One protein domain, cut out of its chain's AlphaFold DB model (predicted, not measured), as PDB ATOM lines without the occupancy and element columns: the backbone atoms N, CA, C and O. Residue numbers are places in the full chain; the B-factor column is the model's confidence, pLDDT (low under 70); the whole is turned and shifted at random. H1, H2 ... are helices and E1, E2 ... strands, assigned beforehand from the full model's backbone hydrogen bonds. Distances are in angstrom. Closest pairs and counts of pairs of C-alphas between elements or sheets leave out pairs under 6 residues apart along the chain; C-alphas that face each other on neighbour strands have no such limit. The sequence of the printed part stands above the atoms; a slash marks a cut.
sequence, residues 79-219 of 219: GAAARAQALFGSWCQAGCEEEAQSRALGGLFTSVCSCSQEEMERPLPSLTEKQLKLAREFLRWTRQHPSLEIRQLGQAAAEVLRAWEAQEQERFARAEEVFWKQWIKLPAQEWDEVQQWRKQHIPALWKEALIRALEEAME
ATOM      1  N   GLY A  79     150.082 -27.981 133.436       53.16
ATOM      2  CA  GLY A  79     150.412 -28.416 132.077       53.16
ATOM      3  C   GLY A  79     151.853 -28.634 131.603       53.16
ATOM      4  O   GLY A  79     152.014 -29.184 130.535       53.16
ATOM      5  N   ALA A  80     152.923 -28.238 132.290       61.53
ATOM      6  CA  ALA A  80     154.260 -28.342 131.662       61.53
ATOM      7  C   ALA A  80     155.250 -29.240 132.410       61.53
ATOM      8  O   ALA A  80     155.999 -29.997 131.795       61.53
ATOM      9  N   ALA A  81     155.277 -29.187 133.746       68.00
ATOM     10  CA  ALA A  81     156.204 -30.002 134.529       68.00
ATOM     11  C   ALA A  81     155.751 -30.201 135.984       68.00
ATOM     12  O   ALA A  81     155.158 -29.310 136.591       68.00
ATOM     13  N   ALA A  82     156.085 -31.358 136.558       71.94
ATOM     14  CA  ALA A  82     156.075 -31.641 137.992       71.94
ATOM     15  C   ALA A  82     157.522 -31.686 138.498       71.94
ATOM     16  O   ALA A  82     158.363 -32.343 137.887       71.94
ATOM     17  N   ARG A  83     157.827 -31.001 139.605       72.69
ATOM     18  CA  ARG A  83     159.168 -30.978 140.215       72.69
ATOM     19  C   ARG A  83     159.062 -31.028 141.732       72.69
ATOM     20  O   ARG A  83     158.272 -30.281 142.310       72.69
ATOM     21  N   ALA A  84     159.859 -31.870 142.376       76.56
ATOM     22  CA  ALA A  84     159.939 -31.913 143.830       76.56
ATOM     23  C   ALA A  84     161.331 -32.308 144.315       76.56
ATOM     24  O   ALA A  84     162.069 -33.038 143.658       76.56
ATOM     25  N   GLN A  85     161.657 -31.847 145.521       79.38
ATOM     26  CA  GLN A  85     162.910 -32.159 146.187       79.38
ATOM     27  C   GLN A  85     162.660 -32.606 147.619       79.38
ATOM     28  O   GLN A  85     161.901 -31.969 148.353       79.38
ATOM     29  N   ALA A  86     163.343 -33.667 148.033       84.88
ATOM     30  CA  ALA A  86     163.424 -34.039 149.431       84.88
ATOM     31  C   ALA A  86     164.510 -33.241 150.171       84.88
ATOM     32  O   ALA A  86     165.516 -32.822 149.588       84.88
ATOM     33  N   LEU A  87     164.355 -33.060 151.483       86.06
ATOM     34  CA  LEU A  87     165.302 -32.290 152.289       86.06
ATOM     35  C   LEU A  87     166.687 -32.963 152.293       86.06
ATOM     36  O   LEU A  87     167.698 -32.296 152.043       86.06
ATOM     37  N   PHE A  88     166.714 -34.284 152.504       82.81
ATOM     38  CA  PHE A  88     167.910 -35.144 152.610       82.81
ATOM     39  C   PHE A  88     167.965 -36.253 151.557       82.81
ATOM     40  O   PHE A  88     168.731 -37.214 151.689       82.81
ATOM     41  N   GLY A  89     167.108 -36.155 150.552       75.19
ATOM     42  CA  GLY A  89     166.778 -37.269 149.687       75.19
ATOM     43  C   GLY A  89     166.909 -36.962 148.211       75.19
ATOM     44  O   GLY A  89     167.716 -36.130 147.793       75.19
ATOM     45  N   SER A  90     166.087 -37.666 147.443       70.06
ATOM     46  CA  SER A  90     166.043 -37.552 145.998       70.06
ATOM     47  C   SER A  90     165.438 -36.229 145.517       70.06
ATOM     48  O   SER A  90     164.882 -35.415 146.266       70.06
ATOM     49  N   TRP A  91     165.618 -36.022 144.221       75.62
ATOM     50  CA  TRP A  91     164.915 -35.055 143.402       75.62
ATOM     51  C   TRP A  91     164.050 -35.830 142.405       75.62
ATOM     52  O   TRP A  91     164.379 -36.964 142.059       75.62
ATOM     53  N   CYS A  92     162.959 -35.228 141.944       71.94
ATOM     54  CA  CYS A  92     162.227 -35.728 140.792       71.94
ATOM     55  C   CYS A  92     161.805 -34.588 139.872       71.94
ATOM     56  O   CYS A  92     161.536 -33.463 140.312       71.94
ATOM     57  N   GLN A  93     161.691 -34.928 138.592       76.50
ATOM     58  CA  GLN A  93     161.105 -34.095 137.559       76.50
ATOM     59  C   GLN A  93     160.292 -34.978 136.610       76.50
ATOM     60  O   GLN A  93     160.732 -36.064 136.251       76.50
ATOM     61  N   ALA A  94     159.123 -34.504 136.193       73.12
ATOM     62  CA  ALA A  94     158.355 -35.093 135.102       73.12
ATOM     63  C   ALA A  94     157.895 -33.975 134.161       73.12
ATOM     64  O   ALA A  94     157.360 -32.970 134.630       73.12
ATOM     65  N   GLY A  95     158.136 -34.127 132.858       75.69
ATOM     66  CA  GLY A  95     157.552 -33.266 131.829       75.69
ATOM     67  C   GLY A  95     156.132 -33.738 131.539       75.69
ATOM     68  O   GLY A  95     155.937 -34.913 131.243       75.69
ATOM     69  N   CYS A  96     155.154 -32.849 131.675       73.75
ATOM     70  CA  CYS A  96     153.746 -33.175 131.470       73.75
ATOM     71  C   CYS A  96     153.222 -32.445 130.232       73.75
ATOM     72  O   CYS A  96     153.742 -31.392 129.875       73.75
ATOM     73  N   GLU A  97     152.213 -33.013 129.574       74.50
ATOM     74  CA  GLU A  97     151.490 -32.334 128.492       74.50
ATOM     75  C   GLU A  97     150.622 -31.197 129.051       74.50
ATOM     76  O   GLU A  97     150.186 -31.279 130.203       74.50
ATOM     77  N   GLU A  98     150.329 -30.164 128.244       67.88
ATOM     78  CA  GLU A  98     149.629 -28.935 128.681       67.88
ATOM     79  C   GLU A  98     148.295 -29.197 129.396       67.88
ATOM     80  O   GLU A  98     147.904 -28.460 130.304       67.88
ATOM     81  N   GLU A  99     147.628 -30.288 129.032       69.56
ATOM     82  CA  GLU A  99     146.337 -30.703 129.581       69.56
ATOM     83  C   GLU A  99     146.466 -31.713 130.739       69.56
ATOM     84  O   GLU A  99     145.493 -31.990 131.445       69.56
ATOM     85  N   ALA A 100     147.666 -32.250 130.979       67.69
ATOM     86  CA  ALA A 100     147.929 -33.221 132.029       67.69
ATOM     87  C   ALA A 100     148.073 -32.556 133.409       67.69
ATOM     88  O   ALA A 100     148.608 -31.455 133.578       67.69
ATOM     89  N   GLN A 101     147.615 -33.259 134.447       71.81
ATOM     90  CA  GLN A 101     147.743 -32.786 135.823       71.81
ATOM     91  C   GLN A 101     149.095 -33.191 136.412       71.81
ATOM     92  O   GLN A 101     149.310 -34.343 136.778       71.81
ATOM     93  N   SER A 102     149.995 -32.218 136.554       75.38
ATOM     94  CA  SER A 102     151.352 -32.425 137.067       75.38
ATOM     95  C   SER A 102     151.417 -32.474 138.600       75.38
ATOM     96  O   SER A 102     151.471 -31.445 139.258       75.38
ATOM     97  N   ARG A 103     151.439 -33.651 139.225       78.69
ATOM     98  CA  ARG A 103     151.562 -33.779 140.688       78.69
ATOM     99  C   ARG A 103     153.023 -33.940 141.101       78.69
ATOM    100  O   ARG A 103     153.740 -34.764 140.548       78.69
ATOM    101  N   ALA A 104     153.458 -33.205 142.119       79.38
ATOM    102  CA  ALA A 104     154.788 -33.359 142.703       79.38
ATOM    103  C   ALA A 104     154.701 -33.411 144.227       79.38
ATOM    104  O   ALA A 104     153.861 -32.755 144.835       79.38
ATOM    105  N   LEU A 105     155.555 -34.198 144.860       83.62
ATOM    106  CA  LEU A 105     155.551 -34.423 146.294       83.62
ATOM    107  C   LEU A 105     156.992 -34.545 146.780       83.62
ATOM    108  O   LEU A 105     157.679 -35.494 146.428       83.62
ATOM    109  N   GLY A 106     157.452 -33.587 147.584       84.81
ATOM    110  CA  GLY A 106     158.730 -33.673 148.294       84.81
ATOM    111  C   GLY A 106     158.578 -34.372 149.641       84.81
ATOM    112  O   GLY A 106     157.514 -34.895 149.970       84.81
ATOM    113  N   GLY A 107     159.634 -34.376 150.441       90.56
ATOM    114  CA  GLY A 107     159.670 -35.099 151.709       90.56
ATOM    115  C   GLY A 107     160.961 -34.849 152.477       90.56
ATOM    116  O   GLY A 107     161.783 -34.020 152.095       90.56
ATOM    117  N   LEU A 108     161.160 -35.563 153.570       92.88
ATOM    118  CA  LEU A 108     162.422 -35.644 154.276       92.88
ATOM    119  C   LEU A 108     163.436 -36.447 153.452       92.88
ATOM    120  O   LEU A 108     164.557 -35.975 153.258       92.88
ATOM    121  N   PHE A 109     163.040 -37.611 152.924       91.62
ATOM    122  CA  PHE A 109     163.930 -38.525 152.195       91.62
ATOM    123  C   PHE A 109     163.470 -38.859 150.776       91.62
ATOM    124  O   PHE A 109     164.295 -39.254 149.954       91.62
ATOM    125  N   THR A 110     162.184 -38.710 150.476       90.50
ATOM    126  CA  THR A 110     161.616 -39.088 149.176       90.50
ATOM    127  C   THR A 110     161.030 -37.898 148.428       90.50
ATOM    128  O   THR A 110     160.421 -37.004 149.018       90.50
ATOM    129  N   SER A 111     161.198 -37.907 147.109       86.31
ATOM    130  CA  SER A 111     160.478 -37.040 146.179       86.31
ATOM    131  C   SER A 111     159.832 -37.873 145.075       86.31
ATOM    132  O   SER A 111     160.500 -38.742 144.514       86.31
ATOM    133  N   VAL A 112     158.569 -37.598 144.744       85.69
ATOM    134  CA  VAL A 112     157.816 -38.278 143.679       85.69
ATOM    135  C   VAL A 112     157.123 -37.247 142.792       85.69
ATOM    136  O   VAL A 112     156.609 -36.241 143.283       85.69
ATOM    137  N   CYS A 113     157.148 -37.486 141.484       83.44
ATOM    138  CA  CYS A 113     156.567 -36.626 140.462       83.44
ATOM    139  C   CYS A 113     155.731 -37.497 139.520       83.44
ATOM    140  O   CYS A 113     156.157 -38.593 139.167       83.44
ATOM    141  N   SER A 114     154.557 -37.020 139.118       83.69
ATOM    142  CA  SER A 114     153.638 -37.712 138.215       83.69
ATOM    143  C   SER A 114     152.924 -36.713 137.306       83.69
ATOM    144  O   SER A 114     152.671 -35.576 137.699       83.69
ATOM    145  N   CYS A 115     152.564 -37.152 136.102       80.75
ATOM    146  CA  CYS A 115     151.691 -36.422 135.180       80.75
ATOM    147  C   CYS A 115     150.259 -36.986 135.157       80.75
ATOM    148  O   CYS A 115     149.497 -36.705 134.235       80.75
ATOM    149  N   SER A 116     149.891 -37.797 136.154       79.19
ATOM    150  CA  SER A 116     148.560 -38.389 136.302       79.19
ATOM    151  C   SER A 116     147.889 -37.976 137.619       79.19
ATOM    152  O   SER A 116     148.524 -37.507 138.568       79.19
ATOM    153  N   GLN A 117     146.568 -38.177 137.692       70.00
ATOM    154  CA  GLN A 117     145.796 -38.024 138.932       70.00
ATOM    155  C   GLN A 117     145.990 -39.179 139.921       70.00
ATOM    156  O   GLN A 117     145.504 -39.085 141.051       70.00
ATOM    157  N   GLU A 118     146.689 -40.243 139.527       76.00
ATOM    158  CA  GLU A 118     146.861 -41.425 140.366       76.00
ATOM    159  C   GLU A 118     147.581 -41.084 141.676       76.00
ATOM    160  O   GLU A 118     148.303 -40.086 141.807       76.00
ATOM    161  N   GLU A 119     147.313 -41.900 142.690       73.06
ATOM    162  CA  GLU A 119     147.979 -41.784 143.974       73.06
ATOM    163  C   GLU A 119     149.461 -42.128 143.803       73.06
ATOM    164  O   GLU A 119     149.819 -43.185 143.291       73.06
ATOM    165  N   MET A 120     150.336 -41.201 144.195       78.25
ATOM    166  CA  MET A 120     151.776 -41.404 144.097       78.25
ATOM    167  C   MET A 120     152.244 -42.262 145.268       78.25
ATOM    168  O   MET A 120     152.321 -41.783 146.403       78.25
ATOM    169  N   GLU A 121     152.584 -43.516 144.985       82.31
ATOM    170  CA  GLU A 121     153.202 -44.391 145.973       82.31
ATOM    171  C   GLU A 121     154.609 -43.885 146.326       82.31
ATOM    172  O   GLU A 121     155.422 -43.561 145.457       82.31
ATOM    173  N   ARG A 122     154.906 -43.803 147.627       87.19
ATOM    174  CA  ARG A 122     156.231 -43.432 148.137       87.19
ATOM    175  C   ARG A 122     156.920 -44.671 148.692       87.19
ATOM    176  O   ARG A 122     156.536 -45.108 149.776       87.19
ATOM    177  N   PRO A 123     157.919 -45.243 148.007       87.50
ATOM    178  CA  PRO A 123     158.619 -46.414 148.514       87.50
ATOM    179  C   PRO A 123     159.438 -46.068 149.759       87.50
ATOM    180  O   PRO A 123     159.989 -44.969 149.864       87.50
ATOM    181  N   LEU A 124     159.562 -47.023 150.677       93.06
ATOM    182  CA  LEU A 124     160.480 -46.929 151.804       93.06
ATOM    183  C   LEU A 124     161.921 -46.917 151.263       93.06
ATOM    184  O   LEU A 124     162.356 -47.895 150.649       93.06
ATOM    185  N   PRO A 125     162.682 -45.826 151.448       91.31
ATOM    186  CA  PRO A 125     164.015 -45.725 150.878       91.31
ATOM    187  C   PRO A 125     165.025 -46.543 151.687       91.31
ATOM    188  O   PRO A 125     164.929 -46.660 152.910       91.31
ATOM    189  N   SER A 126     166.071 -47.030 151.022       91.50
ATOM    190  CA  SER A 126     167.281 -47.489 151.711       91.50
ATOM    191  C   SER A 126     168.111 -46.274 152.128       91.50
ATOM    192  O   SER A 126     168.664 -45.583 151.273       91.50
ATOM    193  N   LEU A 127     168.180 -45.984 153.431       88.88
ATOM    194  CA  LEU A 127     168.916 -44.829 153.952       88.88
ATOM    195  C   LEU A 127     170.343 -45.198 154.354       88.88
ATOM    196  O   LEU A 127     170.582 -46.177 155.058       88.88
ATOM    197  N   THR A 128     171.297 -44.360 153.954       87.81
ATOM    198  CA  THR A 128     172.695 -44.467 154.391       87.81
ATOM    199  C   THR A 128     172.874 -43.964 155.827       87.81
ATOM    200  O   THR A 128     172.141 -43.085 156.291       87.81
ATOM    201  N   GLU A 129     173.920 -44.420 156.523       89.38
ATOM    202  CA  GLU A 129     174.269 -43.905 157.859       89.38
ATOM    203  C   GLU A 129     174.452 -42.381 157.874       89.38
ATOM    204  O   GLU A 129     174.069 -41.706 158.832       89.38
ATOM    205  N   LYS A 130     174.991 -41.817 156.785       86.19
ATOM    206  CA  LYS A 130     175.162 -40.370 156.614       86.19
ATOM    207  C   LYS A 130     173.817 -39.642 156.591       86.19
ATOM    208  O   LYS A 130     173.677 -38.627 157.269       86.19
ATOM    209  N   GLN A 131     172.827 -40.157 155.858       87.38
ATOM    210  CA  GLN A 131     171.478 -39.579 155.823       87.38
ATOM    211  C   GLN A 131     170.791 -39.669 157.188       87.38
ATOM    212  O   GLN A 131     170.191 -38.693 157.635       87.38
ATOM    213  N   LEU A 132     170.940 -40.794 157.890       92.06
ATOM    214  CA  LEU A 132     170.397 -40.964 159.240       92.06
ATOM    215  C   LEU A 132     171.042 -40.001 160.242       92.06
ATOM    216  O   LEU A 132     170.349 -39.396 161.062       92.06
ATOM    217  N   LYS A 133     172.365 -39.816 160.168       91.44
ATOM    218  CA  LYS A 133     173.086 -38.844 160.995       91.44
ATOM    219  C   LYS A 133     172.582 -37.422 160.740       91.44
ATOM    220  O   LYS A 133     172.257 -36.729 161.704       91.44
ATOM    221  N   LEU A 134     172.455 -37.023 159.474       90.44
ATOM    222  CA  LEU A 134     171.930 -35.710 159.089       90.44
ATOM    223  C   LEU A 134     170.505 -35.493 159.598       90.44
ATOM    224  O   LEU A 134     170.205 -34.446 160.165       90.44
ATOM    225  N   ALA A 135     169.641 -36.499 159.472       93.44
ATOM    226  CA  ALA A 135     168.275 -36.401 159.956       93.44
ATOM    227  C   ALA A 135     168.221 -36.221 161.484       93.44
ATOM    228  O   ALA A 135     167.476 -35.382 161.983       93.44
ATOM    229  N   ARG A 136     169.072 -36.922 162.244       95.75
ATOM    230  CA  ARG A 136     169.187 -36.735 163.704       95.75
ATOM    231  C   ARG A 136     169.739 -35.357 164.084       95.75
ATOM    232  O   ARG A 136     169.297 -34.778 165.077       95.75
ATOM    233  N   GLU A 137     170.692 -34.826 163.324       95.81
ATOM    234  CA  GLU A 137     171.211 -33.464 163.514       95.81
ATOM    235  C   GLU A 137     170.133 -32.412 163.241       95.81
ATOM    236  O   GLU A 137     169.972 -31.485 164.038       95.81
ATOM    237  N   PHE A 138     169.328 -32.608 162.197       96.38
ATOM    238  CA  PHE A 138     168.170 -31.770 161.904       96.38
ATOM    239  C   PHE A 138     167.138 -31.795 163.036       96.38
ATOM    240  O   PHE A 138     166.691 -30.743 163.489       96.38
ATOM    241  N   LEU A 139     166.805 -32.976 163.570       98.00
ATOM    242  CA  LEU A 139     165.918 -33.088 164.736       98.00
ATOM    243  C   LEU A 139     166.459 -32.340 165.962       98.00
ATOM    244  O   LEU A 139     165.701 -31.708 166.696       98.00
ATOM    245  N   ARG A 140     167.776 -32.396 166.198       98.12
ATOM    246  CA  ARG A 140     168.409 -31.656 167.298       98.12
ATOM    247  C   ARG A 140     168.288 -30.146 167.094       98.12
ATOM    248  O   ARG A 140     167.915 -29.453 168.037       98.12
ATOM    249  N   TRP A 141     168.582 -29.666 165.886       97.69
ATOM    250  CA  TRP A 141     168.491 -28.251 165.527       97.69
ATOM    251  C   TRP A 141     167.053 -27.731 165.650       97.69
ATOM    252  O   TRP A 141     166.808 -26.798 166.411       97.69
ATOM    253  N   THR A 142     166.090 -28.396 165.002       98.19
ATOM    254  CA  THR A 142     164.667 -28.016 165.043       98.19
ATOM    255  C   THR A 142     164.118 -27.970 166.469       98.19
ATOM    256  O   THR A 142     163.417 -27.027 166.817       98.19
ATOM    257  N   ARG A 143     164.472 -28.929 167.340       98.06
ATOM    258  CA  ARG A 143     164.019 -28.966 168.745       98.06
ATOM    259  C   ARG A 143     164.483 -27.760 169.566       98.06
ATOM    260  O   ARG A 143     163.783 -27.360 170.493       98.06
ATOM    261  N   GLN A 144     165.663 -27.227 169.265       97.75
ATOM    262  CA  GLN A 144     166.255 -26.079 169.958       97.75
ATOM    263  C   GLN A 144     165.864 -24.744 169.313       97.75
ATOM    264  O   GLN A 144     166.202 -23.686 169.841       97.75
ATOM    265  N   HIS A 145     165.154 -24.786 168.185       98.19
ATOM    266  CA  HIS A 145     164.822 -23.607 167.411       98.19
ATOM    267  C   HIS A 145     163.767 -22.735 168.118       98.19
ATOM    268  O   HIS A 145     162.814 -23.284 168.685       98.19
ATOM    269  N   PRO A 146     163.883 -21.391 168.094       97.44
ATOM    270  CA  PRO A 146     162.912 -20.492 168.725       97.44
ATOM    271  C   PRO A 146     161.539 -20.466 168.031       97.44
ATOM    272  O   PRO A 146     160.526 -20.315 168.719       97.44
ATOM    273  N   SER A 147     161.479 -20.681 166.714       97.94
ATOM    274  CA  SER A 147     160.217 -20.759 165.952       97.94
ATOM    275  C   SER A 147     159.404 -22.022 166.285       97.94
ATOM    276  O   SER A 147     159.957 -23.112 166.470       97.94
ATOM    277  N   LEU A 148     158.078 -21.876 166.390       97.81
ATOM    278  CA  LEU A 148     157.161 -22.987 166.663       97.81
ATOM    279  C   LEU A 148     156.999 -23.884 165.435       97.81
ATOM    280  O   LEU A 148     156.958 -25.104 165.560       97.81
ATOM    281  N   GLU A 149     156.944 -23.278 164.270       96.62
ATOM    282  CA  GLU A 149     156.751 -23.862 162.957       96.62
ATOM    283  C   GLU A 149     157.944 -24.748 162.573       96.62
ATOM    284  O   GLU A 149     157.751 -25.880 162.121       96.62
ATOM    285  N   ILE A 150     159.179 -24.308 162.862       97.69
ATOM    286  CA  ILE A 150     160.387 -25.134 162.701       97.69
ATOM    287  C   ILE A 150     160.394 -26.302 163.699       97.69
ATOM    288  O   ILE A 150     160.756 -27.425 163.335       97.69
ATOM    289  N   ARG A 151     159.942 -26.097 164.944       98.31
ATOM    290  CA  ARG A 151     159.779 -27.207 165.903       98.31
ATOM    291  C   ARG A 151     158.739 -28.224 165.422       98.31
ATOM    292  O   ARG A 151     158.977 -29.424 165.549       98.31
ATOM    293  N   GLN A 152     157.619 -27.770 164.858       98.12
ATOM    294  CA  GLN A 152     156.592 -28.633 164.260       98.12
ATOM    295  C   GLN A 152     157.134 -29.396 163.048       98.12
ATOM    296  O   GLN A 152     156.886 -30.594 162.919       98.12
ATOM    297  N   LEU A 153     157.944 -28.748 162.203       97.56
ATOM    298  CA  LEU A 153     158.646 -29.421 161.110       97.56
ATOM    299  C   LEU A 153     159.577 -30.525 161.639       97.56
ATOM    300  O   LEU A 153     159.595 -31.633 161.102       97.56
ATOM    301  N   GLY A 154     160.292 -30.258 162.735       98.12
ATOM    302  CA  GLY A 154     161.094 -31.254 163.447       98.12
ATOM    303  C   GLY A 154     160.278 -32.437 163.973       98.12
ATOM    304  O   GLY A 154     160.693 -33.586 163.839       98.12
ATOM    305  N   GLN A 155     159.091 -32.191 164.531       98.44
ATOM    306  CA  GLN A 155     158.186 -33.256 164.982       98.44
ATOM    307  C   GLN A 155     157.705 -34.128 163.817       98.44
ATOM    308  O   GLN A 155     157.732 -35.356 163.929       98.44
ATOM    309  N   ALA A 156     157.334 -33.514 162.691       98.25
ATOM    310  CA  ALA A 156     156.963 -34.243 161.483       98.25
ATOM    311  C   ALA A 156     158.135 -35.094 160.960       98.25
ATOM    312  O   ALA A 156     157.961 -36.282 160.690       98.25
ATOM    313  N   ALA A 157     159.354 -34.543 160.924       98.06
ATOM    314  CA  ALA A 157     160.554 -35.295 160.549       98.06
ATOM    315  C   ALA A 157     160.829 -36.480 161.496       98.06
ATOM    316  O   ALA A 157     161.277 -37.542 161.061       98.06
ATOM    317  N   ALA A 158     160.533 -36.332 162.790       98.50
ATOM    318  CA  ALA A 158     160.696 -37.403 163.769       98.50
ATOM    319  C   ALA A 158     159.680 -38.542 163.583       98.50
ATOM    320  O   ALA A 158     159.989 -39.682 163.927       98.50
ATOM    321  N   GLU A 159     158.472 -38.262 163.083       98.50
ATOM    322  CA  GLU A 159     157.516 -39.312 162.692       98.50
ATOM    323  C   GLU A 159     157.977 -40.048 161.429       98.50
ATOM    324  O   GLU A 159     157.879 -41.272 161.392       98.50
ATOM    325  N   VAL A 160     158.548 -39.341 160.442       98.06
ATOM    326  CA  VAL A 160     159.125 -39.975 159.238       98.06
ATOM    327  C   VAL A 160     160.219 -40.965 159.625       98.06
ATOM    328  O   VAL A 160     160.182 -42.123 159.214       98.06
ATOM    329  N   LEU A 161     161.170 -40.530 160.458       97.81
ATOM    330  CA  LEU A 161     162.251 -41.388 160.942       97.81
ATOM    331  C   LEU A 161     161.729 -42.594 161.728       97.81
ATOM    332  O   LEU A 161     162.176 -43.705 161.474       97.81
ATOM    333  N   ARG A 162     160.758 -42.406 162.631       98.38
ATOM    334  CA  ARG A 162     160.172 -43.519 163.396       98.38
ATOM    335  C   ARG A 162     159.449 -44.527 162.506       98.38
ATOM    336  O   ARG A 162     159.588 -45.725 162.721       98.38
ATOM    337  N   ALA A 163     158.692 -44.056 161.517       98.19
ATOM    338  CA  ALA A 163     158.010 -44.932 160.569       98.19
ATOM    339  C   ALA A 163     159.005 -45.706 159.690       98.19
ATOM    340  O   ALA A 163     158.807 -46.894 159.437       98.19
ATOM    341  N   TRP A 164     160.099 -45.056 159.279       97.62
ATOM    342  CA  TRP A 164     161.192 -45.708 158.560       97.62
ATOM    343  C   TRP A 164     161.906 -46.758 159.426       97.62
ATOM    344  O   TRP A 164     162.097 -47.886 158.983       97.62
ATOM    345  N   GLU A 165     162.254 -46.433 160.675       97.75
ATOM    346  CA  GLU A 165     162.897 -47.368 161.614       97.75
ATOM    347  C   GLU A 165     162.008 -48.591 161.900       97.75
ATOM    348  O   GLU A 165     162.514 -49.705 162.005       97.75
ATOM    349  N   ALA A 166     160.687 -48.398 161.958       97.94
ATOM    350  CA  ALA A 166     159.710 -49.476 162.101       97.94
ATOM    351  C   ALA A 166     159.464 -50.275 160.805       97.94
ATOM    352  O   ALA A 166     158.768 -51.287 160.846       97.94
ATOM    353  N   GLN A 167     160.026 -49.842 159.669       97.50
ATOM    354  CA  GLN A 167     159.801 -50.425 158.339       97.50
ATOM    355  C   GLN A 167     158.307 -50.441 157.934       97.50
ATOM    356  O   GLN A 167     157.839 -51.344 157.242       97.50
ATOM    357  N   GLU A 168     157.542 -49.425 158.352       97.69
ATOM    358  CA  GLU A 168     156.096 -49.309 158.110       97.69
ATOM    359  C   GLU A 168     155.810 -48.432 156.874       97.69
ATOM    360  O   GLU A 168     155.600 -47.224 156.995       97.69
ATOM    361  N   GLN A 169     155.766 -49.043 155.684       95.69
ATOM    362  CA  GLN A 169     155.592 -48.381 154.375       95.69
ATOM    363  C   GLN A 169     154.481 -47.313 154.349       95.69
ATOM    364  O   GLN A 169     154.732 -46.147 154.042       95.69
ATOM    365  N   GLU A 170     153.248 -47.668 154.716       95.31
ATOM    366  CA  GLU A 170     152.130 -46.717 154.666       95.31
ATOM    367  C   GLU A 170     152.289 -45.558 155.656       95.31
ATOM    368  O   GLU A 170     151.958 -44.407 155.358       95.31
ATOM    369  N   ARG A 171     152.776 -45.851 156.868       97.19
ATOM    370  CA  ARG A 171     152.992 -44.820 157.885       97.19
ATOM    371  C   ARG A 171     154.113 -43.885 157.457       97.19
ATOM    372  O   ARG A 171     153.999 -42.683 157.682       97.19
ATOM    373  N   PHE A 172     155.150 -44.421 156.820       96.88
ATOM    374  CA  PHE A 172     156.240 -43.650 156.248       96.88
ATOM    375  C   PHE A 172     155.726 -42.700 155.165       96.88
ATOM    376  O   PHE A 172     155.960 -41.497 155.266       96.88
ATOM    377  N   ALA A 173     154.941 -43.197 154.203       94.50
ATOM    378  CA  ALA A 173     154.355 -42.377 153.144       94.50
ATOM    379  C   ALA A 173     153.477 -41.238 153.701       94.50
ATOM    380  O   ALA A 173     153.636 -40.081 153.305       94.50
ATOM    381  N   ARG A 174     152.613 -41.538 154.683       95.06
ATOM    382  CA  ARG A 174     151.788 -40.525 155.366       95.06
ATOM    383  C   ARG A 174     152.635 -39.503 156.128       95.06
ATOM    384  O   ARG A 174     152.362 -38.308 156.057       95.06
ATOM    385  N   ALA A 175     153.659 -39.950 156.854       97.12
ATOM    386  CA  ALA A 175     154.543 -39.060 157.604       97.12
ATOM    387  C   ALA A 175     155.344 -38.135 156.673       97.12
ATOM    388  O   ALA A 175     155.473 -36.946 156.960       97.12
ATOM    389  N   GLU A 176     155.831 -38.658 155.544       95.00
ATOM    390  CA  GLU A 176     156.527 -37.895 154.503       95.00
ATOM    391  C   GLU A 176     155.624 -36.810 153.905       95.00
ATOM    392  O   GLU A 176     156.035 -35.664 153.720       95.00
ATOM    393  N   GLU A 177     154.356 -37.141 153.656       91.69
ATOM    394  CA  GLU A 177     153.367 -36.182 153.173       91.69
ATOM    395  C   GLU A 177     153.046 -35.095 154.211       91.69
ATOM    396  O   GLU A 177     152.937 -33.917 153.862       91.69
ATOM    397  N   VAL A 178     152.920 -35.456 155.492       94.88
ATOM    398  CA  VAL A 178     152.714 -34.490 156.585       94.88
ATOM    399  C   VAL A 178     153.918 -33.562 156.719       94.88
ATOM    400  O   VAL A 178     153.744 -32.345 156.795       94.88
ATOM    401  N   PHE A 179     155.134 -34.113 156.695       95.44
ATOM    402  CA  PHE A 179     156.366 -33.331 156.698       95.44
ATOM    403  C   PHE A 179     156.407 -32.358 155.519       95.44
ATOM    404  O   PHE A 179     156.660 -31.169 155.707       95.44
ATOM    405  N   TRP A 180     156.085 -32.835 154.318       90.56
ATOM    406  CA  TRP A 180     156.027 -32.003 153.125       90.56
ATOM    407  C   TRP A 180     155.020 -30.861 153.252       90.56
ATOM    408  O   TRP A 180     155.365 -29.706 153.008       90.56
ATOM    409  N   LYS A 181     153.796 -31.164 153.698       89.94
ATOM    410  CA  LYS A 181     152.745 -30.169 153.951       89.94
ATOM    411  C   LYS A 181     153.184 -29.121 154.970       89.94
ATOM    412  O   LYS A 181     152.813 -27.961 154.815       89.94
ATOM    413  N   GLN A 182     153.944 -29.509 155.994       92.75
ATOM    414  CA  GLN A 182     154.489 -28.572 156.975       92.75
ATOM    415  C   GLN A 182     155.587 -27.699 156.360       92.75
ATOM    416  O   GLN A 182     155.576 -26.488 156.551       92.75
ATOM    417  N   TRP A 183     156.501 -28.294 155.591       88.81
ATOM    418  CA  TRP A 183     157.599 -27.575 154.949       88.81
ATOM    419  C   TRP A 183     157.086 -26.500 153.984       88.81
ATOM    420  O   TRP A 183     157.460 -25.337 154.110       88.81
ATOM    421  N   ILE A 184     156.187 -26.842 153.060       83.88
ATOM    422  CA  ILE A 184     155.684 -25.873 152.068       83.88
ATOM    423  C   ILE A 184     154.851 -24.742 152.690       83.88
ATOM    424  O   ILE A 184     154.632 -23.719 152.048       83.88
ATOM    425  N   LYS A 185     154.370 -24.929 153.926       86.62
ATOM    426  CA  LYS A 185     153.603 -23.933 154.684       86.62
ATOM    427  C   LYS A 185     154.467 -23.070 155.600       86.62
ATOM    428  O   LYS A 185     153.913 -22.190 156.258       86.62
ATOM    429  N   LEU A 186     155.777 -23.312 155.666       85.62
ATOM    430  CA  LEU A 186     156.657 -22.471 156.465       85.62
ATOM    431  C   LEU A 186     156.583 -21.007 155.990       85.62
ATOM    432  O   LEU A 186     156.606 -20.750 154.781       85.62
ATOM    433  N   PRO A 187     156.537 -20.041 156.921       88.12
ATOM    434  CA  PRO A 187     156.874 -18.652 156.657       88.12
ATOM    435  C   PRO A 187     158.182 -18.524 155.871       88.12
ATOM    436  O   PRO A 187     159.141 -19.253 156.121       88.12
ATOM    437  N   ALA A 188     158.249 -17.553 154.956       84.00
ATOM    438  CA  ALA A 188     159.407 -17.366 154.076       84.00
ATOM    439  C   ALA A 188     160.738 -17.258 154.844       84.00
ATOM    440  O   ALA A 188     161.711 -17.908 154.478       84.00
ATOM    441  N   GLN A 189     160.755 -16.517 155.957       88.06
ATOM    442  CA  GLN A 189     161.945 -16.374 156.800       88.06
ATOM    443  C   GLN A 189     162.445 -17.721 157.349       88.06
ATOM    444  O   GLN A 189     163.634 -18.016 157.317       88.06
ATOM    445  N   GLU A 190     161.542 -18.561 157.842       91.06
ATOM    446  CA  GLU A 190     161.901 -19.860 158.412       91.06
ATOM    447  C   GLU A 190     162.288 -20.866 157.335       91.06
ATOM    448  O   GLU A 190     163.145 -21.728 157.539       91.06
ATOM    449  N   TRP A 191     161.671 -20.744 156.163       87.56
ATOM    450  CA  TRP A 191     162.073 -21.498 154.992       87.56
ATOM    451  C   TRP A 191     163.525 -21.177 154.609       87.56
ATOM    452  O   TRP A 191     164.312 -22.103 154.401       87.56
ATOM    453  N   ASP A 192     163.910 -19.896 154.605       84.25
ATOM    454  CA  ASP A 192     165.292 -19.466 154.356       84.25
ATOM    455  C   ASP A 192     166.267 -20.029 155.400       84.25
ATOM    456  O   ASP A 192     167.353 -20.497 155.046       84.25
ATOM    457  N   GLU A 193     165.873 -20.066 156.673       91.56
ATOM    458  CA  GLU A 193     166.672 -20.663 157.750       91.56
ATOM    459  C   GLU A 193     166.881 -22.173 157.542       91.56
ATOM    460  O   GLU A 193     168.008 -22.667 157.659       91.56
ATOM    461  N   VAL A 194     165.836 -22.914 157.151       90.12
ATOM    462  CA  VAL A 194     165.945 -24.341 156.792       90.12
ATOM    463  C   VAL A 194     166.874 -24.530 155.589       90.12
ATOM    464  O   VAL A 194     167.719 -25.432 155.598       90.12
ATOM    465  N   GLN A 195     166.782 -23.679 154.563       83.69
ATOM    466  CA  GLN A 195     167.683 -23.740 153.407       83.69
ATOM    467  C   GLN A 195     169.128 -23.417 153.781       83.69
ATOM    468  O   GLN A 195     170.055 -24.070 153.293       83.69
ATOM    469  N   GLN A 196     169.352 -22.432 154.646       86.06
ATOM    470  CA  GLN A 196     170.683 -22.091 155.130       86.06
ATOM    471  C   GLN A 196     171.281 -23.248 155.929       86.06
ATOM    472  O   GLN A 196     172.425 -23.639 155.674       86.06
ATOM    473  N   TRP A 197     170.497 -23.852 156.827       89.88
ATOM    474  CA  TRP A 197     170.900 -25.048 157.560       89.88
ATOM    475  C   TRP A 197     171.287 -26.172 156.592       89.88
ATOM    476  O   TRP A 197     172.368 -26.757 156.704       89.88
ATOM    477  N   ARG A 198     170.456 -26.418 155.573       85.31
ATOM    478  CA  ARG A 198     170.697 -27.436 154.545       85.31
ATOM    479  C   ARG A 198     171.998 -27.186 153.781       85.31
ATOM    480  O   ARG A 198     172.802 -28.105 153.640       85.31
ATOM    481  N   LYS A 199     172.248 -25.952 153.331       78.50
ATOM    482  CA  LYS A 199     173.483 -25.567 152.620       78.50
ATOM    483  C   LYS A 199     174.738 -25.819 153.461       78.50
ATOM    484  O   LYS A 199     175.757 -26.236 152.919       78.50
ATOM    485  N   GLN A 200     174.661 -25.593 154.772       84.75
ATOM    486  CA  GLN A 200     175.785 -25.798 155.690       84.75
ATOM    487  C   GLN A 200     176.095 -27.283 155.935       84.75
ATOM    488  O   GLN A 200     177.262 -27.650 156.035       84.75
ATOM    489  N   HIS A 201     175.072 -28.140 156.006       82.38
ATOM    490  CA  HIS A 201     175.229 -29.541 156.430       82.38
ATOM    491  C   HIS A 201     175.244 -30.543 155.265       82.38
ATOM    492  O   HIS A 201     175.717 -31.669 155.415       82.38
ATOM    493  N   ILE A 202     174.771 -30.138 154.081       72.06
ATOM    494  CA  ILE A 202     174.610 -31.004 152.905       72.06
ATOM    495  C   ILE A 202     175.368 -30.487 151.652       72.06
ATOM    496  O   ILE A 202     174.846 -30.610 150.546       72.06
ATOM    497  N   PRO A 203     176.608 -29.940 151.725       58.53
ATOM    498  CA  PRO A 203     177.248 -29.372 150.529       58.53
ATOM    499  C   PRO A 203     177.546 -30.393 149.415       58.53
ATOM    500  O   PRO A 203     177.540 -30.038 148.239       58.53
ATOM    501  N   ALA A 204     177.851 -31.648 149.773       54.41
ATOM    502  CA  ALA A 204     178.326 -32.669 148.830       54.41
ATOM    503  C   ALA A 204     177.191 -33.497 148.204       54.41
ATOM    504  O   ALA A 204     177.159 -33.673 146.992       54.41
ATOM    505  N   LEU A 205     176.216 -33.933 149.014       51.69
ATOM    506  CA  LEU A 205     175.079 -34.732 148.528       51.69
ATOM    507  C   LEU A 205     174.191 -33.929 147.567       51.69
ATOM    508  O   LEU A 205     173.623 -34.491 146.642       51.69
ATOM    509  N   TRP A 206     174.103 -32.608 147.764       51.28
ATOM    510  CA  TRP A 206     173.354 -31.723 146.872       51.28
ATOM    511  C   TRP A 206     173.997 -31.632 145.487       51.28
ATOM    512  O   TRP A 206     173.292 -31.669 144.487       51.28
ATOM    513  N   LYS A 207     175.335 -31.581 145.421       50.25
ATOM    514  CA  LYS A 207     176.072 -31.579 144.151       50.25
ATOM    515  C   LYS A 207     175.957 -32.918 143.434       50.25
ATOM    516  O   LYS A 207     175.679 -32.925 142.249       50.25
ATOM    517  N   GLU A 208     176.119 -34.032 144.142       54.31
ATOM    518  CA  GLU A 208     176.039 -35.374 143.546       54.31
ATOM    519  C   GLU A 208     174.631 -35.705 143.032       54.31
ATOM    520  O   GLU A 208     174.492 -36.197 141.917       54.31
ATOM    521  N   ALA A 209     173.585 -35.396 143.806       53.28
ATOM    522  CA  ALA A 209     172.202 -35.618 143.379       53.28
ATOM    523  C   ALA A 209     171.808 -34.713 142.203       53.28
ATOM    524  O   ALA A 209     171.107 -35.157 141.299       53.28
ATOM    525  N   LEU A 210     172.281 -33.461 142.195       50.84
ATOM    526  CA  LEU A 210     172.076 -32.538 141.081       50.84
ATOM    527  C   LEU A 210     172.808 -33.004 139.819       50.84
ATOM    528  O   LEU A 210     172.221 -32.981 138.747       50.84
ATOM    529  N   ILE A 211     174.064 -33.442 139.947       54.22
ATOM    530  CA  ILE A 211     174.853 -33.977 138.828       54.22
ATOM    531  C   ILE A 211     174.158 -35.202 138.236       54.22
ATOM    532  O   ILE A 211     173.955 -35.240 137.031       54.22
ATOM    533  N   ARG A 212     173.708 -36.148 139.066       54.97
ATOM    534  CA  ARG A 212     173.004 -37.340 138.577       54.97
ATOM    535  C   ARG A 212     171.681 -36.999 137.888       54.97
ATOM    536  O   ARG A 212     171.391 -37.535 136.832       54.97
ATOM    537  N   ALA A 213     170.903 -36.075 138.454       51.50
ATOM    538  CA  ALA A 213     169.664 -35.618 137.824       51.50
ATOM    539  C   ALA A 213     169.919 -34.900 136.485       51.50
ATOM    540  O   ALA A 213     169.093 -34.981 135.582       51.50
ATOM    541  N   LEU A 214     171.049 -34.196 136.354       49.88
ATOM    542  CA  LEU A 214     171.480 -33.599 135.089       49.88
ATOM    543  C   LEU A 214     171.902 -34.668 134.076       49.88
ATOM    544  O   LEU A 214     171.545 -34.546 132.912       49.88
ATOM    545  N   GLU A 215     172.625 -35.705 134.506       53.78
ATOM    546  CA  GLU A 215     173.012 -36.840 133.657       53.78
ATOM    547  C   GLU A 215     171.777 -37.580 133.121       53.78
ATOM    548  O   GLU A 215     171.663 -37.767 131.915       53.78
ATOM    549  N   GLU A 216     170.807 -37.901 133.982       50.59
ATOM    550  CA  GLU A 216     169.555 -38.579 133.600       50.59
ATOM    551  C   GLU A 216     168.675 -37.742 132.658       50.59
ATOM    552  O   GLU A 216     167.952 -38.295 131.840       50.59
ATOM    553  N   ALA A 217     168.715 -36.409 132.757       46.03
ATOM    554  CA  ALA A 217     167.963 -35.524 131.865       46.03
ATOM    555  C   ALA A 217     168.633 -35.321 130.490       46.03
ATOM    556  O   ALA A 217     168.020 -34.729 129.599       46.03
ATOM    557  N   MET A 218     169.893 -35.739 130.339       46.28
ATOM    558  CA  MET A 218     170.655 -35.660 129.088       46.28
ATOM    559  C   MET A 218     170.582 -36.943 128.246       46.28
ATOM    560  O   MET A 218     170.952 -36.891 127.071       46.28
ATOM    561  N   GLU A 219     170.152 -38.061 128.837       47.88
ATOM    562  CA  GLU A 219     169.904 -39.350 128.166       47.88
ATOM    563  C   GLU A 219     168.510 -39.408 127.522       47.88
ATOM    564  O   GLU A 219     168.419 -39.964 126.401       47.88
TER     565      GLU A 219
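This is residues 79 to 219 of the 219 residues of an uncharacterized protein of Chlorobi bacterium (UniProt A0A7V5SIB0). Two short strand hairpins, E1 E2 and E3 E4, are stacked face to face as a narrow slab, and beside one end of it stand three helices, H1, H2 and H3, side by side up and down with H2 in the middle. H4 slants past one end of these helices, and H5 then folds back along the slab on the side of E2, with its residues 206 to 217 coming within 10 A of that strand. The printed part has 141 residues, with E1 E2 E3 E4 H1 H2 H3 H4 H5 along the chain; it is mostly helix, and both two-strand sheets are antiparallel. The whole is compact, with a radius of gyration of the C-alphas of 15.2 A, and spans 45 by 31 by 30 A.

Begin at E1, residues 81 to 85, which forms an antiparallel hairpin with E2, residues 91 to 95; look for N 82 and O 94, 2.8 A apart and within hydrogen-bond range. E3, residues 103 to 105, and E4, residues 112 to 114, form the next antiparallel hairpin, with N 103 and O 114 at 2.7 A. Between the hairpins, the closest C-alphas of E1 and E3 are those of Ala 82 and Ala 104, 5.2 A apart, and those of E2 and E4 are Cys 92 and Cys 113, 5.7 A apart. Go on to H1, residues 129 to 144, and H2, residues 148 to 165, a helical hairpin; they touch, closest at the C-alphas of Thr 142 and Arg 151, 5.0 A, with a shallow tilt of 31 degrees, opposite ways. H2 touches H3, residues 169 to 184, in another helical hairpin, at a shallow tilt of 18 degrees, opposite ways; the closest C-alphas are those of Ala 163 and Phe 172, 4.8 A apart. H1 and H3 are apart. H4, residues 188 to 201, is close to but not clearly touching H2, with the C-alphas of Ile 150 and Glu 190 at 7.0 A. H5, residues 203 to 218, meets H4 only through their link; its closest C-alpha to E2 is that of Ala 209, 7.3 A from Trp 91. Every O i to N i+4 pair is within hydrogen-bond range in H1, H2, H3 and H4, and 11 of 12 in H5.

Find C-alpha 81 at (156.204, -30.002, 134.529), where E1 begins; E1 is 13.6 A long and E2 13.8 A, E3 and E4 6.9 A each. H1 measures 23.0 A, H2 25.6 A, H3 22.6 A and H4 20.1 A. H5, 23.3 A, ends at C-alpha 218, (170.655, -35.660, 129.088).

The C-alphas farthest apart are those of Pro 146 and Glu 219, 45.3 A. The printed part has no cut, and its long link is residues 115 to 128. Look for pLDDT under 70 at residues 79 to 81, 98 to 100 and 203 to 219.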